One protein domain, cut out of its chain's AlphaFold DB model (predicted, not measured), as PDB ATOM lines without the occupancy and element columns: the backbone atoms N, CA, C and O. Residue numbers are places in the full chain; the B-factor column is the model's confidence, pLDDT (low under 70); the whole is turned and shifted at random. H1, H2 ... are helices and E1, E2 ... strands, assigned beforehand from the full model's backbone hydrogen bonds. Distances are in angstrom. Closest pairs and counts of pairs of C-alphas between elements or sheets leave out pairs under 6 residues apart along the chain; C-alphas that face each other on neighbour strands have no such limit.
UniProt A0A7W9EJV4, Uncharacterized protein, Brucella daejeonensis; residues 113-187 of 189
ATOM      1  N   LEU A 113     -31.402 -16.129 -35.298       70.25
ATOM      2  CA  LEU A 113     -31.873 -17.433 -34.831       70.25
ATOM      3  C   LEU A 113     -30.810 -18.542 -34.967       70.25
ATOM      4  O   LEU A 113     -30.740 -19.418 -34.114       70.25
ATOM      5  N   MET A 114     -29.947 -18.488 -35.984       76.00
ATOM      6  CA  MET A 114     -28.850 -19.448 -36.195       76.00
ATOM      7  C   MET A 114     -27.795 -19.397 -35.088       76.00
ATOM      8  O   MET A 114     -27.156 -20.404 -34.790       76.00
ATOM      9  N   GLU A 115     -27.625 -18.231 -34.466       73.75
ATOM     10  CA  GLU A 115     -26.664 -18.015 -33.382       73.75
ATOM     11  C   GLU A 115     -27.276 -18.243 -31.991       73.75
ATOM     12  O   GLU A 115     -26.610 -18.030 -30.973       73.75
ATOM     13  N   LEU A 116     -28.541 -18.678 -31.913       71.69
ATOM     14  CA  LEU A 116     -29.184 -18.949 -30.632       71.69
ATOM     15  C   LEU A 116     -28.470 -20.092 -29.905       71.69
ATOM     16  O   LEU A 116     -28.346 -21.182 -30.459       71.69
ATOM     17  N   PRO A 117     -28.009 -19.878 -28.664       73.00
ATOM     18  CA  PRO A 117     -27.352 -20.916 -27.892       73.00
ATOM     19  C   PRO A 117     -28.388 -21.913 -27.368       73.00
ATOM     20  O   PRO A 117     -29.295 -21.528 -26.629       73.00
ATOM     21  N   TYR A 118     -28.193 -23.188 -27.681       73.12
ATOM     22  CA  TYR A 118     -28.946 -24.299 -27.101       73.12
ATOM     23  C   TYR A 118     -28.019 -25.182 -26.278       73.12
ATOM     24  O   TYR A 118     -26.857 -25.379 -26.645       73.12
ATOM     25  N   THR A 119     -28.543 -25.695 -25.164       75.19
ATOM     26  CA  THR A 119     -27.829 -26.600 -24.263       75.19
ATOM     27  C   THR A 119     -28.499 -27.967 -24.287       75.19
ATOM     28  O   THR A 119     -29.590 -28.134 -23.744       75.19
ATOM     29  N   ILE A 120     -27.834 -28.949 -24.893       75.38
ATOM     30  CA  ILE A 120     -28.304 -30.336 -24.993       75.38
ATOM     31  C   ILE A 120     -27.217 -31.229 -24.394       75.38
ATOM     32  O   ILE A 120     -26.043 -31.091 -24.734       75.38
ATOM     33  N   GLY A 121     -27.580 -32.095 -23.444       72.56
ATOM     34  CA  GLY A 121     -26.627 -33.012 -22.800       72.56
ATOM     35  C   GLY A 121     -25.441 -32.321 -22.106       72.56
ATOM     36  O   GLY A 121     -24.348 -32.871 -22.076       72.56
ATOM     37  N   GLY A 122     -25.625 -31.094 -21.598       72.12
ATOM     38  CA  GLY A 122     -24.568 -30.307 -20.941       72.12
ATOM     39  C   GLY A 122     -23.649 -29.527 -21.890       72.12
ATOM     40  O   GLY A 122     -22.825 -28.736 -21.434       72.12
ATOM     41  N   LEU A 123     -23.815 -29.679 -23.205       62.78
ATOM     42  CA  LEU A 123     -23.021 -28.985 -24.213       62.78
ATOM     43  C   LEU A 123     -23.801 -27.793 -24.770       62.78
ATOM     44  O   LEU A 123     -24.949 -27.944 -25.173       62.78
ATOM     45  N   THR A 124     -23.183 -26.607 -24.790       74.88
ATOM     46  CA  THR A 124     -23.816 -25.378 -25.298       74.88
ATOM     47  C   THR A 124     -23.184 -24.952 -26.613       74.88
ATOM     48  O   THR A 124     -21.987 -24.675 -26.657       74.88
ATOM     49  N   LYS A 125     -23.991 -24.868 -27.672       72.31
ATOM     50  CA  LYS A 125     -23.567 -24.460 -29.021       72.31
ATOM     51  C   LYS A 125     -24.659 -23.623 -29.697       72.31
ATOM     52  O   LYS A 125     -25.827 -23.760 -29.314       72.31
ATOM     53  N   PRO A 126     -24.322 -22.766 -30.676       77.56
ATOM     54  CA  PRO A 126     -25.324 -22.075 -31.483       77.56
ATOM     55  C   PRO A 126     -26.164 -23.070 -32.302       77.56
ATOM     56  O   PRO A 126     -25.664 -24.122 -32.699       77.56
ATOM     57  N   LEU A 127     -27.424 -22.722 -32.588       80.88
ATOM     58  CA  LEU A 127     -28.390 -23.556 -33.314       80.88
ATOM     59  C   LEU A 127     -27.805 -24.135 -34.607       80.88
ATOM     60  O   LEU A 127     -27.950 -25.320 -34.878       80.88
ATOM     61  N   ARG A 128     -27.067 -23.316 -35.361       82.12
ATOM     62  CA  ARG A 128     -26.441 -23.697 -36.635       82.12
ATOM     63  C   ARG A 128     -25.494 -24.903 -36.545       82.12
ATOM     64  O   ARG A 128     -25.252 -25.546 -37.562       82.12
ATOM     65  N   GLU A 129     -24.909 -25.156 -35.374       82.88
ATOM     66  CA  GLU A 129     -23.901 -26.203 -35.156       82.88
ATOM     67  C   GLU A 129     -24.500 -27.540 -34.726       82.88
ATOM     68  O   GLU A 129     -23.797 -28.553 -34.771       82.88
ATOM     69  N   TRP A 130     -25.773 -27.547 -34.335       85.50
ATOM     70  CA  TRP A 130     -26.503 -28.763 -34.017       85.50
ATOM     71  C   TRP A 130     -26.988 -29.460 -35.282       85.50
ATOM     72  O   TRP A 130     -27.314 -28.816 -36.287       85.50
ATOM     73  N   THR A 131     -27.047 -30.787 -35.226       92.00
ATOM     74  CA  THR A 131     -27.742 -31.574 -36.245       92.00
ATOM     75  C   THR A 131     -29.251 -31.498 -36.040       92.00
ATOM     76  O   THR A 131     -29.737 -31.290 -34.924       92.00
ATOM     77  N   GLY A 132     -30.013 -31.663 -37.121       88.69
ATOM     78  CA  GLY A 132     -31.471 -31.669 -37.035       88.69
ATOM     79  C   GLY A 132     -32.006 -32.768 -36.115       88.69
ATOM     80  O   GLY A 132     -32.932 -32.510 -35.354       88.69
ATOM     81  N   THR A 133     -31.382 -33.948 -36.095       89.19
ATOM     82  CA  THR A 133     -31.753 -35.065 -35.209       89.19
ATOM     83  C   THR A 133     -31.555 -34.741 -33.727       89.19
ATOM     84  O   THR A 133     -32.439 -35.027 -32.921       89.19
ATOM     85  N   GLU A 134     -30.440 -34.104 -33.354       88.12
ATOM     86  CA  GLU A 134     -30.186 -33.671 -31.970       88.12
ATOM     87  C   GLU A 134     -31.224 -32.640 -31.502       88.12
ATOM     88  O   GLU A 134     -31.733 -32.718 -30.382       88.12
ATOM     89  N   ILE A 135     -31.565 -31.689 -32.373       88.19
ATOM     90  CA  ILE A 135     -32.545 -30.640 -32.070       88.19
ATOM     91  C   ILE A 135     -33.964 -31.195 -32.020       88.19
ATOM     92  O   ILE A 135     -34.727 -30.801 -31.142       88.19
ATOM     93  N   HIS A 136     -34.302 -32.145 -32.892       86.38
ATOM     94  CA  HIS A 136     -35.598 -32.817 -32.878       86.38
ATOM     95  C   HIS A 136     -35.823 -33.552 -31.550       86.38
ATOM     96  O   HIS A 136     -36.830 -33.319 -30.889       86.38
ATOM     97  N   GLY A 137     -34.848 -34.349 -31.096       81.88
ATOM     98  CA  GLY A 137     -34.949 -35.042 -29.807       81.88
ATOM     99  C   GLY A 137     -35.027 -34.078 -28.616       81.88
ATOM    100  O   GLY A 137     -35.787 -34.296 -27.673       81.88
ATOM    101  N   HIS A 138     -34.298 -32.958 -28.660       83.31
ATOM    102  CA  HIS A 138     -34.428 -31.915 -27.641       83.31
ATOM    103  C   HIS A 138     -35.823 -31.273 -27.635       83.31
ATOM    104  O   HIS A 138     -36.379 -31.018 -26.566       83.31
ATOM    105  N   ALA A 139     -36.396 -31.044 -28.814       84.19
ATOM    106  CA  ALA A 139     -37.714 -30.452 -28.971       84.19
ATOM    107  C   ALA A 139     -38.823 -31.342 -28.399       84.19
ATOM    108  O   ALA A 139     -39.712 -30.831 -27.726       84.19
ATOM    109  N   GLU A 140     -38.747 -32.662 -28.588       81.88
ATOM    110  CA  GLU A 140     -39.678 -33.621 -27.974       81.88
ATOM    111  C   GLU A 140     -39.629 -33.560 -26.441       81.88
ATOM    112  O   GLU A 140     -40.668 -33.516 -25.776       81.88
ATOM    113  N   ILE A 141     -38.421 -33.462 -25.873       79.00
ATOM    114  CA  ILE A 141     -38.226 -33.287 -24.429       79.00
ATOM    115  C   ILE A 141     -38.811 -31.949 -23.955       79.00
ATOM    116  O   ILE A 141     -39.391 -31.885 -22.873       79.00
ATOM    117  N   GLU A 142     -38.661 -30.866 -24.722       73.19
ATOM    118  CA  GLU A 142     -39.273 -29.574 -24.388       73.19
ATOM    119  C   GLU A 142     -40.799 -29.601 -24.490       73.19
ATOM    120  O   GLU A 142     -41.473 -29.016 -23.643       73.19
ATOM    121  N   LEU A 143     -41.351 -30.311 -25.473       75.31
ATOM    122  CA  LEU A 143     -42.792 -30.458 -25.656       75.31
ATOM    123  C   LEU A 143     -43.425 -31.189 -24.463       75.31
ATOM    124  O   LEU A 143     -44.487 -30.793 -23.982       75.31
ATOM    125  N   ALA A 144     -42.716 -32.177 -23.909       72.94
ATOM    126  CA  ALA A 144     -43.114 -32.883 -22.694       72.94
ATOM    127  C   ALA A 144     -43.096 -32.007 -21.419       72.94
ATOM    128  O   ALA A 144     -43.722 -32.373 -20.425       72.94
ATOM    129  N   LYS A 145     -42.426 -30.839 -21.422       71.06
ATOM    130  CA  LYS A 145     -42.361 -29.917 -20.264       71.06
ATOM    131  C   LYS A 145     -43.590 -29.003 -20.120       71.06
ATOM    132  O   LYS A 145     -43.681 -28.283 -19.126       71.06
ATOM    133  N   GLY A 146     -44.540 -29.036 -21.060       58.03
ATOM    134  CA  GLY A 146     -45.852 -28.387 -20.931       58.03
ATOM    135  C   GLY A 146     -46.036 -27.065 -21.694       58.03
ATOM    136  O   GLY A 146     -45.170 -26.608 -22.440       58.03
ATOM    137  N   ALA A 147     -47.213 -26.446 -21.504       54.94
ATOM    138  CA  ALA A 147     -47.806 -25.414 -22.373       54.94
ATOM    139  C   ALA A 147     -46.923 -24.183 -22.668       54.94
ATOM    140  O   ALA A 147     -46.988 -23.622 -23.759       54.94
ATOM    141  N   THR A 148     -46.069 -23.764 -21.731       56.91
ATOM    142  CA  THR A 148     -45.200 -22.586 -21.900       56.91
ATOM    143  C   THR A 148     -44.035 -22.817 -22.864       56.91
ATOM    144  O   THR A 148     -43.516 -21.849 -23.415       56.91
ATOM    145  N   ALA A 149     -43.648 -24.074 -23.102       65.94
ATOM    146  CA  ALA A 149     -42.569 -24.446 -24.018       65.94
ATOM    147  C   ALA A 149     -43.075 -24.908 -25.397       65.94
ATOM    148  O   ALA A 149     -42.277 -25.040 -26.321       65.94
ATOM    149  N   VAL A 150     -44.390 -25.099 -25.574       75.25
ATOM    150  CA  VAL A 150     -44.980 -25.728 -26.774       75.25
ATOM    151  C   VAL A 150     -44.598 -25.014 -28.069       75.25
ATOM    152  O   VAL A 150     -44.238 -25.669 -29.041       75.25
ATOM    153  N   ARG A 151     -44.616 -23.678 -28.100       76.12
ATOM    154  CA  ARG A 151     -44.253 -22.920 -29.313       76.12
ATOM    155  C   ARG A 151     -42.766 -23.033 -29.653       76.12
ATOM    156  O   ARG A 151     -42.421 -23.198 -30.818       76.12
ATOM    157  N   ASN A 152     -41.893 -23.003 -28.645       77.62
ATOM    158  CA  ASN A 152     -40.455 -23.190 -28.851       77.62
ATOM    159  C   ASN A 152     -40.146 -24.624 -29.303       77.62
ATOM    160  O   ASN A 152     -39.396 -24.823 -30.252       77.62
ATOM    161  N   ALA A 153     -40.797 -25.613 -28.691       81.25
ATOM    162  CA  ALA A 153     -40.694 -27.010 -29.086       81.25
ATOM    163  C   ALA A 153     -41.182 -27.235 -30.527       81.25
ATOM    164  O   ALA A 153     -40.493 -27.876 -31.310       81.25
ATOM    165  N   ARG A 154     -42.319 -26.647 -30.929       83.88
ATOM    166  CA  ARG A 154     -42.819 -26.711 -32.317       83.88
ATOM    167  C   ARG A 154     -41.840 -26.091 -33.313       83.88
ATOM    168  O   ARG A 154     -41.570 -26.694 -34.349       83.88
ATOM    169  N   PHE A 155     -41.272 -24.929 -32.985       87.12
ATOM    170  CA  PHE A 155     -40.218 -24.317 -33.794       87.12
ATOM    171  C   PHE A 155     -39.024 -25.270 -33.953       87.12
ATOM    172  O   PHE A 155     -38.599 -25.544 -35.073       87.12
ATOM    173  N   LEU A 156     -38.521 -25.834 -32.855       87.25
ATOM    174  CA  LEU A 156     -37.379 -26.747 -32.882       87.25
ATOM    175  C   LEU A 156     -37.679 -28.060 -33.621       87.25
ATOM    176  O   LEU A 156     -36.810 -28.553 -34.334       87.25
ATOM    177  N   LEU A 157     -38.902 -28.591 -33.535       89.12
ATOM    178  CA  LEU A 157     -39.342 -29.754 -34.315       89.12
ATOM    179  C   LEU A 157     -39.337 -29.469 -35.819       89.12
ATOM    180  O   LEU A 157     -38.860 -30.297 -36.599       89.12
ATOM    181  N   ALA A 158     -39.833 -28.299 -36.233       88.38
ATOM    182  CA  ALA A 158     -39.832 -27.890 -37.635       88.38
ATOM    183  C   ALA A 158     -38.397 -27.745 -38.167       88.38
ATOM    184  O   ALA A 158     -38.066 -28.285 -39.223       88.38
ATOM    185  N   VAL A 159     -37.522 -27.101 -37.390       88.50
ATOM    186  CA  VAL A 159     -36.100 -26.938 -37.727       88.50
ATOM    187  C   VAL A 159     -35.375 -28.282 -37.782       88.50
ATOM    188  O   VAL A 159     -34.638 -28.547 -38.732       88.50
ATOM    189  N   GLY A 160     -35.601 -29.147 -36.791       89.19
ATOM    190  CA  GLY A 160     -35.000 -30.476 -36.723       89.19
ATOM    191  C   GLY A 160     -35.413 -31.355 -37.901       89.19
ATOM    192  O   GLY A 160     -34.568 -31.982 -38.538       89.19
ATOM    193  N   THR A 161     -36.701 -31.330 -38.253       91.94
ATOM    194  CA  THR A 161     -37.246 -32.050 -39.415       91.94
ATOM    195  C   THR A 161     -36.667 -31.528 -40.731       91.94
ATOM    196  O   THR A 161     -36.277 -32.322 -41.582       91.94
ATOM    197  N   ALA A 162     -36.557 -30.206 -40.890       89.44
ATOM    198  CA  ALA A 162     -36.017 -29.600 -42.106       89.44
ATOM    199  C   ALA A 162     -34.516 -29.879 -42.301       89.44
ATOM    200  O   ALA A 162     -34.064 -30.073 -43.429       89.44
ATOM    201  N   ALA A 163     -33.739 -29.917 -41.216       89.50
ATOM    202  CA  ALA A 163     -32.306 -30.194 -41.279       89.50
ATOM    203  C   ALA A 163     -31.974 -31.697 -41.391       89.50
ATOM    204  O   ALA A 163     -30.940 -32.062 -41.962       89.50
ATOM    205  N   GLY A 164     -32.828 -32.577 -40.858       91.06
ATOM    206  CA  GLY A 164     -32.592 -34.021 -40.829       91.06
ATOM    207  C   GLY A 164     -31.275 -34.375 -40.128       91.06
ATOM    208  O   GLY A 164     -30.952 -33.839 -39.073       91.06
ATOM    209  N   GLY A 165     -30.470 -35.261 -40.720       90.31
ATOM    210  CA  GLY A 165     -29.156 -35.635 -40.170       90.31
ATOM    211  C   GLY A 165     -28.039 -34.597 -40.366       90.31
ATOM    212  O   GLY A 165     -26.914 -34.828 -39.932       90.31
ATOM    213  N   LYS A 166     -28.304 -33.476 -41.049       91.06
ATOM    214  CA  LYS A 166     -27.296 -32.445 -41.344       91.06
ATOM    215  C   LYS A 166     -27.285 -31.355 -40.277       91.06
ATOM    216  O   LYS A 166     -28.242 -31.199 -39.518       91.06
ATOM    217  N   LYS A 167     -26.209 -30.564 -40.248       87.88
ATOM    218  CA  LYS A 167     -26.146 -29.352 -39.425       87.88
ATOM    219  C   LYS A 167     -27.150 -28.318 -39.916       87.88
ATOM    220  O   LYS A 167     -27.261 -28.066 -41.116       87.88
ATOM    221  N   ILE A 168     -27.827 -27.656 -38.984       85.31
ATOM    222  CA  ILE A 168     -28.873 -26.677 -39.307       85.31
ATOM    223  C   ILE A 168     -28.319 -25.516 -40.138       85.31
ATOM    224  O   ILE A 168     -28.957 -25.096 -41.097       85.31
ATOM    225  N   GLY A 169     -27.101 -25.050 -39.843       80.62
ATOM    226  CA  GLY A 169     -26.459 -23.963 -40.590       80.62
ATOM    227  C   GLY A 169     -26.104 -24.293 -42.042       80.62
ATOM    228  O   GLY A 169     -25.765 -23.384 -42.798       80.62
ATOM    229  N   GLU A 170     -26.149 -25.573 -42.414       83.69
ATOM    230  CA  GLU A 170     -25.869 -26.072 -43.764       83.69
ATOM    231  C   GLU A 170     -27.155 -26.455 -44.507       83.69
ATOM    232  O   GLU A 170     -27.195 -26.400 -45.734       83.69
ATOM    233  N   ALA A 171     -28.195 -26.855 -43.772       85.12
ATOM    234  CA  ALA A 171     -29.414 -27.425 -44.337       85.12
ATOM    235  C   ALA A 171     -30.612 -26.467 -44.353       85.12
ATOM    236  O   ALA A 171     -31.506 -26.643 -45.176       85.12
ATOM    237  N   VAL A 172     -30.645 -25.464 -43.472       85.25
ATOM    238  CA  VAL A 172     -31.783 -24.546 -43.330       85.25
ATOM    239  C   VAL A 172     -31.333 -23.135 -43.680       85.25
ATOM    240  O   VAL A 172     -30.348 -22.629 -43.140       85.25
ATOM    241  N   SER A 173     -32.047 -22.471 -44.590       83.38
ATOM    242  CA  SER A 173     -31.725 -21.086 -44.922       83.38
ATOM    243  C   SER A 173     -32.185 -20.131 -43.807       83.38
ATOM    244  O   SER A 173     -33.163 -20.408 -43.107       83.38
ATOM    245  N   PRO A 174     -31.535 -18.964 -43.642       76.38
ATOM    246  CA  PRO A 174     -31.997 -17.918 -42.730       76.38
ATOM    247  C   PRO A 174     -33.477 -17.537 -42.911       76.38
ATOM    248  O   PRO A 174     -34.171 -17.316 -41.921       76.38
ATOM    249  N   GLY A 175     -33.964 -17.492 -44.156       76.19
ATOM    250  CA  GLY A 175     -35.357 -17.163 -44.465       76.19
ATOM    251  C   GLY A 175     -36.334 -18.277 -44.088       76.19
ATOM    252  O   GLY A 175     -37.416 -17.996 -43.579       76.19
ATOM    253  N   ASP A 176     -35.949 -19.542 -44.270       82.56
ATOM    254  CA  ASP A 176     -36.755 -20.688 -43.827       82.56
ATOM    255  C   ASP A 176     -36.869 -20.727 -42.307       82.56
ATOM    256  O   ASP A 176     -37.947 -20.964 -41.772       82.56
ATOM    257  N   LEU A 177     -35.773 -20.412 -41.616       81.12
ATOM    258  CA  LEU A 177     -35.731 -20.370 -40.161       81.12
ATOM    259  C   LEU A 177     -36.667 -19.294 -39.586       81.12
ATOM    260  O   LEU A 177     -37.340 -19.528 -38.582       81.12
ATOM    261  N   GLU A 178     -36.748 -18.126 -40.231       78.50
ATOM    262  CA  GLU A 178     -37.705 -17.076 -39.859       78.50
ATOM    263  C   GLU A 178     -39.157 -17.479 -40.139       78.50
ATOM    264  O   GLU A 178     -40.022 -17.219 -39.301       78.50
ATOM    265  N   ARG A 179     -39.425 -18.150 -41.270       80.00
ATOM    266  CA  ARG A 179     -40.764 -18.669 -41.598       80.00
ATOM    267  C   ARG A 179     -41.231 -19.710 -40.585       80.00
ATOM    268  O   ARG A 179     -42.291 -19.541 -39.997       80.00
ATOM    269  N   MET A 180     -40.397 -20.706 -40.285       85.69
ATOM    270  CA  MET A 180     -40.708 -21.753 -39.300       85.69
ATOM    271  C   MET A 180     -40.993 -21.179 -37.910       85.69
ATOM    272  O   MET A 180     -41.856 -21.682 -37.191       85.69
ATOM    273  N   LYS A 181     -40.282 -20.116 -37.517       80.44
ATOM    274  CA  LYS A 181     -40.555 -19.416 -36.260       80.44
ATOM    275  C   LYS A 181     -41.913 -18.714 -36.286       80.44
ATOM    276  O   LYS A 181     -42.664 -18.838 -35.323       80.44
ATOM    277  N   ALA A 182     -42.227 -18.000 -37.366       76.56
ATOM    278  CA  ALA A 182     -43.515 -17.328 -37.518       76.56
ATOM    279  C   ALA A 182     -44.682 -18.330 -37.493       76.56
ATOM    280  O   ALA A 182     -45.666 -18.106 -36.788       76.56
ATOM    281  N   ASP A 183     -44.536 -19.468 -38.174       78.19
ATOM    282  CA  ASP A 183     -45.535 -20.538 -38.188       78.19
ATOM    283  C   ASP A 183     -45.758 -21.101 -36.775       78.19
ATOM    284  O   ASP A 183     -46.894 -21.184 -36.304       78.19
ATOM    285  N   ALA A 184     -44.678 -21.396 -36.044       80.12
ATOM    286  CA  ALA A 184     -44.753 -21.889 -34.669       80.12
ATOM    287  C   ALA A 184     -45.366 -20.877 -33.678       80.12
ATOM    288  O   ALA A 184     -46.002 -21.280 -32.702       80.12
ATOM    289  N   GLU A 185     -45.188 -19.574 -33.912       72.62
ATOM    290  CA  GLU A 185     -45.774 -18.503 -33.096       72.62
ATOM    291  C   GLU A 185     -47.254 -18.244 -33.419       72.62
ATOM    292  O   GLU A 185     -48.016 -17.907 -32.511       72.62
ATOM    293  N   SER A 186     -47.651 -18.412 -34.685       71.44
ATOM    294  CA  SER A 186     -49.023 -18.220 -35.181       71.44
ATOM    295  C   SER A 186     -49.975 -19.365 -34.835       71.44
ATOM    296  O   SER A 186     -51.189 -19.178 -34.808       71.44
ATOM    297  N   SER A 187     -49.431 -20.551 -34.558       62.47
ATOM    298  CA  SER A 187     -50.215 -21.730 -34.215       62.47
ATOM    299  C   SER A 187     -50.894 -21.538 -32.852       62.47
ATOM    300  O   SER A 187     -50.219 -21.334 -31.833       62.47
TER     301      SER A 187
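AT A GLANCE: This is residues 113 to 187 of the 189 residues of an uncharacterized protein of Brucella daejeonensis (UniProt A0A7W9EJV4). Three long helices, H1, H2 and H4, lie side by side in a row with H2 in the middle, each running opposite to its neighbour, and a small two-stranded hairpin of E1 and E2 stands loosely beside H1, running crosswise to it. The short H3 sits by the last residues of H2, at one end of the three helices' length and not at a side of the row, in the turn that leads from H2 back to H4. The printed part has 75 residues with two named strands and then four named helices, in the order E1, E2, H1, H2, H3, H4. The sheet E1 - E2 is antiparallel, and the class is mostly helix. The whole is compact, with a radius of gyration of the C-alphas of 11.2 A, and spans 30 by 29 by 19 A.

HOW THE PARTS SIT: The sheet is the hairpin of E1, residues 117 to 120, and E2, residues 123 to 126, antiparallel with 147 degrees between their directions. N 118 and O 125 are within hydrogen-bond range at 2.9 A, as are N 123 and O 120 at 3.0 A. Next comes H1, residues 132 to 143; its closest C-alpha pair with E1 is Ile 120 and His 138, 6.9 A apart. H2, residues 150 to 163, touches H1 at a shallow tilt of 15 degrees, opposite ways, and the two form a helical hairpin; their closest C-alphas, those of Gly 132 and Gly 160, are 3.7 A apart. H4, residues 174 to 186, touches H2 at a shallow tilt of 32 degrees, only just short of steep, opposite ways; the closest C-alphas, those of Phe 155 and Ala 184, are 5.2 A apart. H3, residues 168 to 171, touches H2 only at the corner by their link, with residues 159 to 163 of H2 alone; the closest C-alphas, those of Ala 163 and Ala 171, are 5.0 A apart. H2 is the hub, touching H1, H3 and H4. H1 and H4 are apart, and both strands are apart from H2, H3 and H4. In H1, H2 and H4 every O i to N i+4 pair is within hydrogen-bond range; H3 is too short for such a pair.

IN THESE COORDINATES: E1 begins at C-alpha 117, (-27.352, -20.916, -27.892), and E2 ends at C-alpha 126. From first to last C-alpha, H1 measures 16.1 A, H2 19.8 A and H4 18.6 A. H2 begins at C-alpha 150, (-44.980, -25.728, -26.774), and H4 ends at C-alpha 186, (-49.023, -18.220, -35.181).

THE WHOLE: The two C-alphas farthest apart, those of Gly 122 and Ser 186, are 30.8 A apart. The printed part has no cut, and no link is long; the link from H1 to H2, with 6 residues, is short, and the other links are tight. The mean pLDDT of the printed part is 79.5, and residue 123, residues 146 to 149 and residue 187 are under 70.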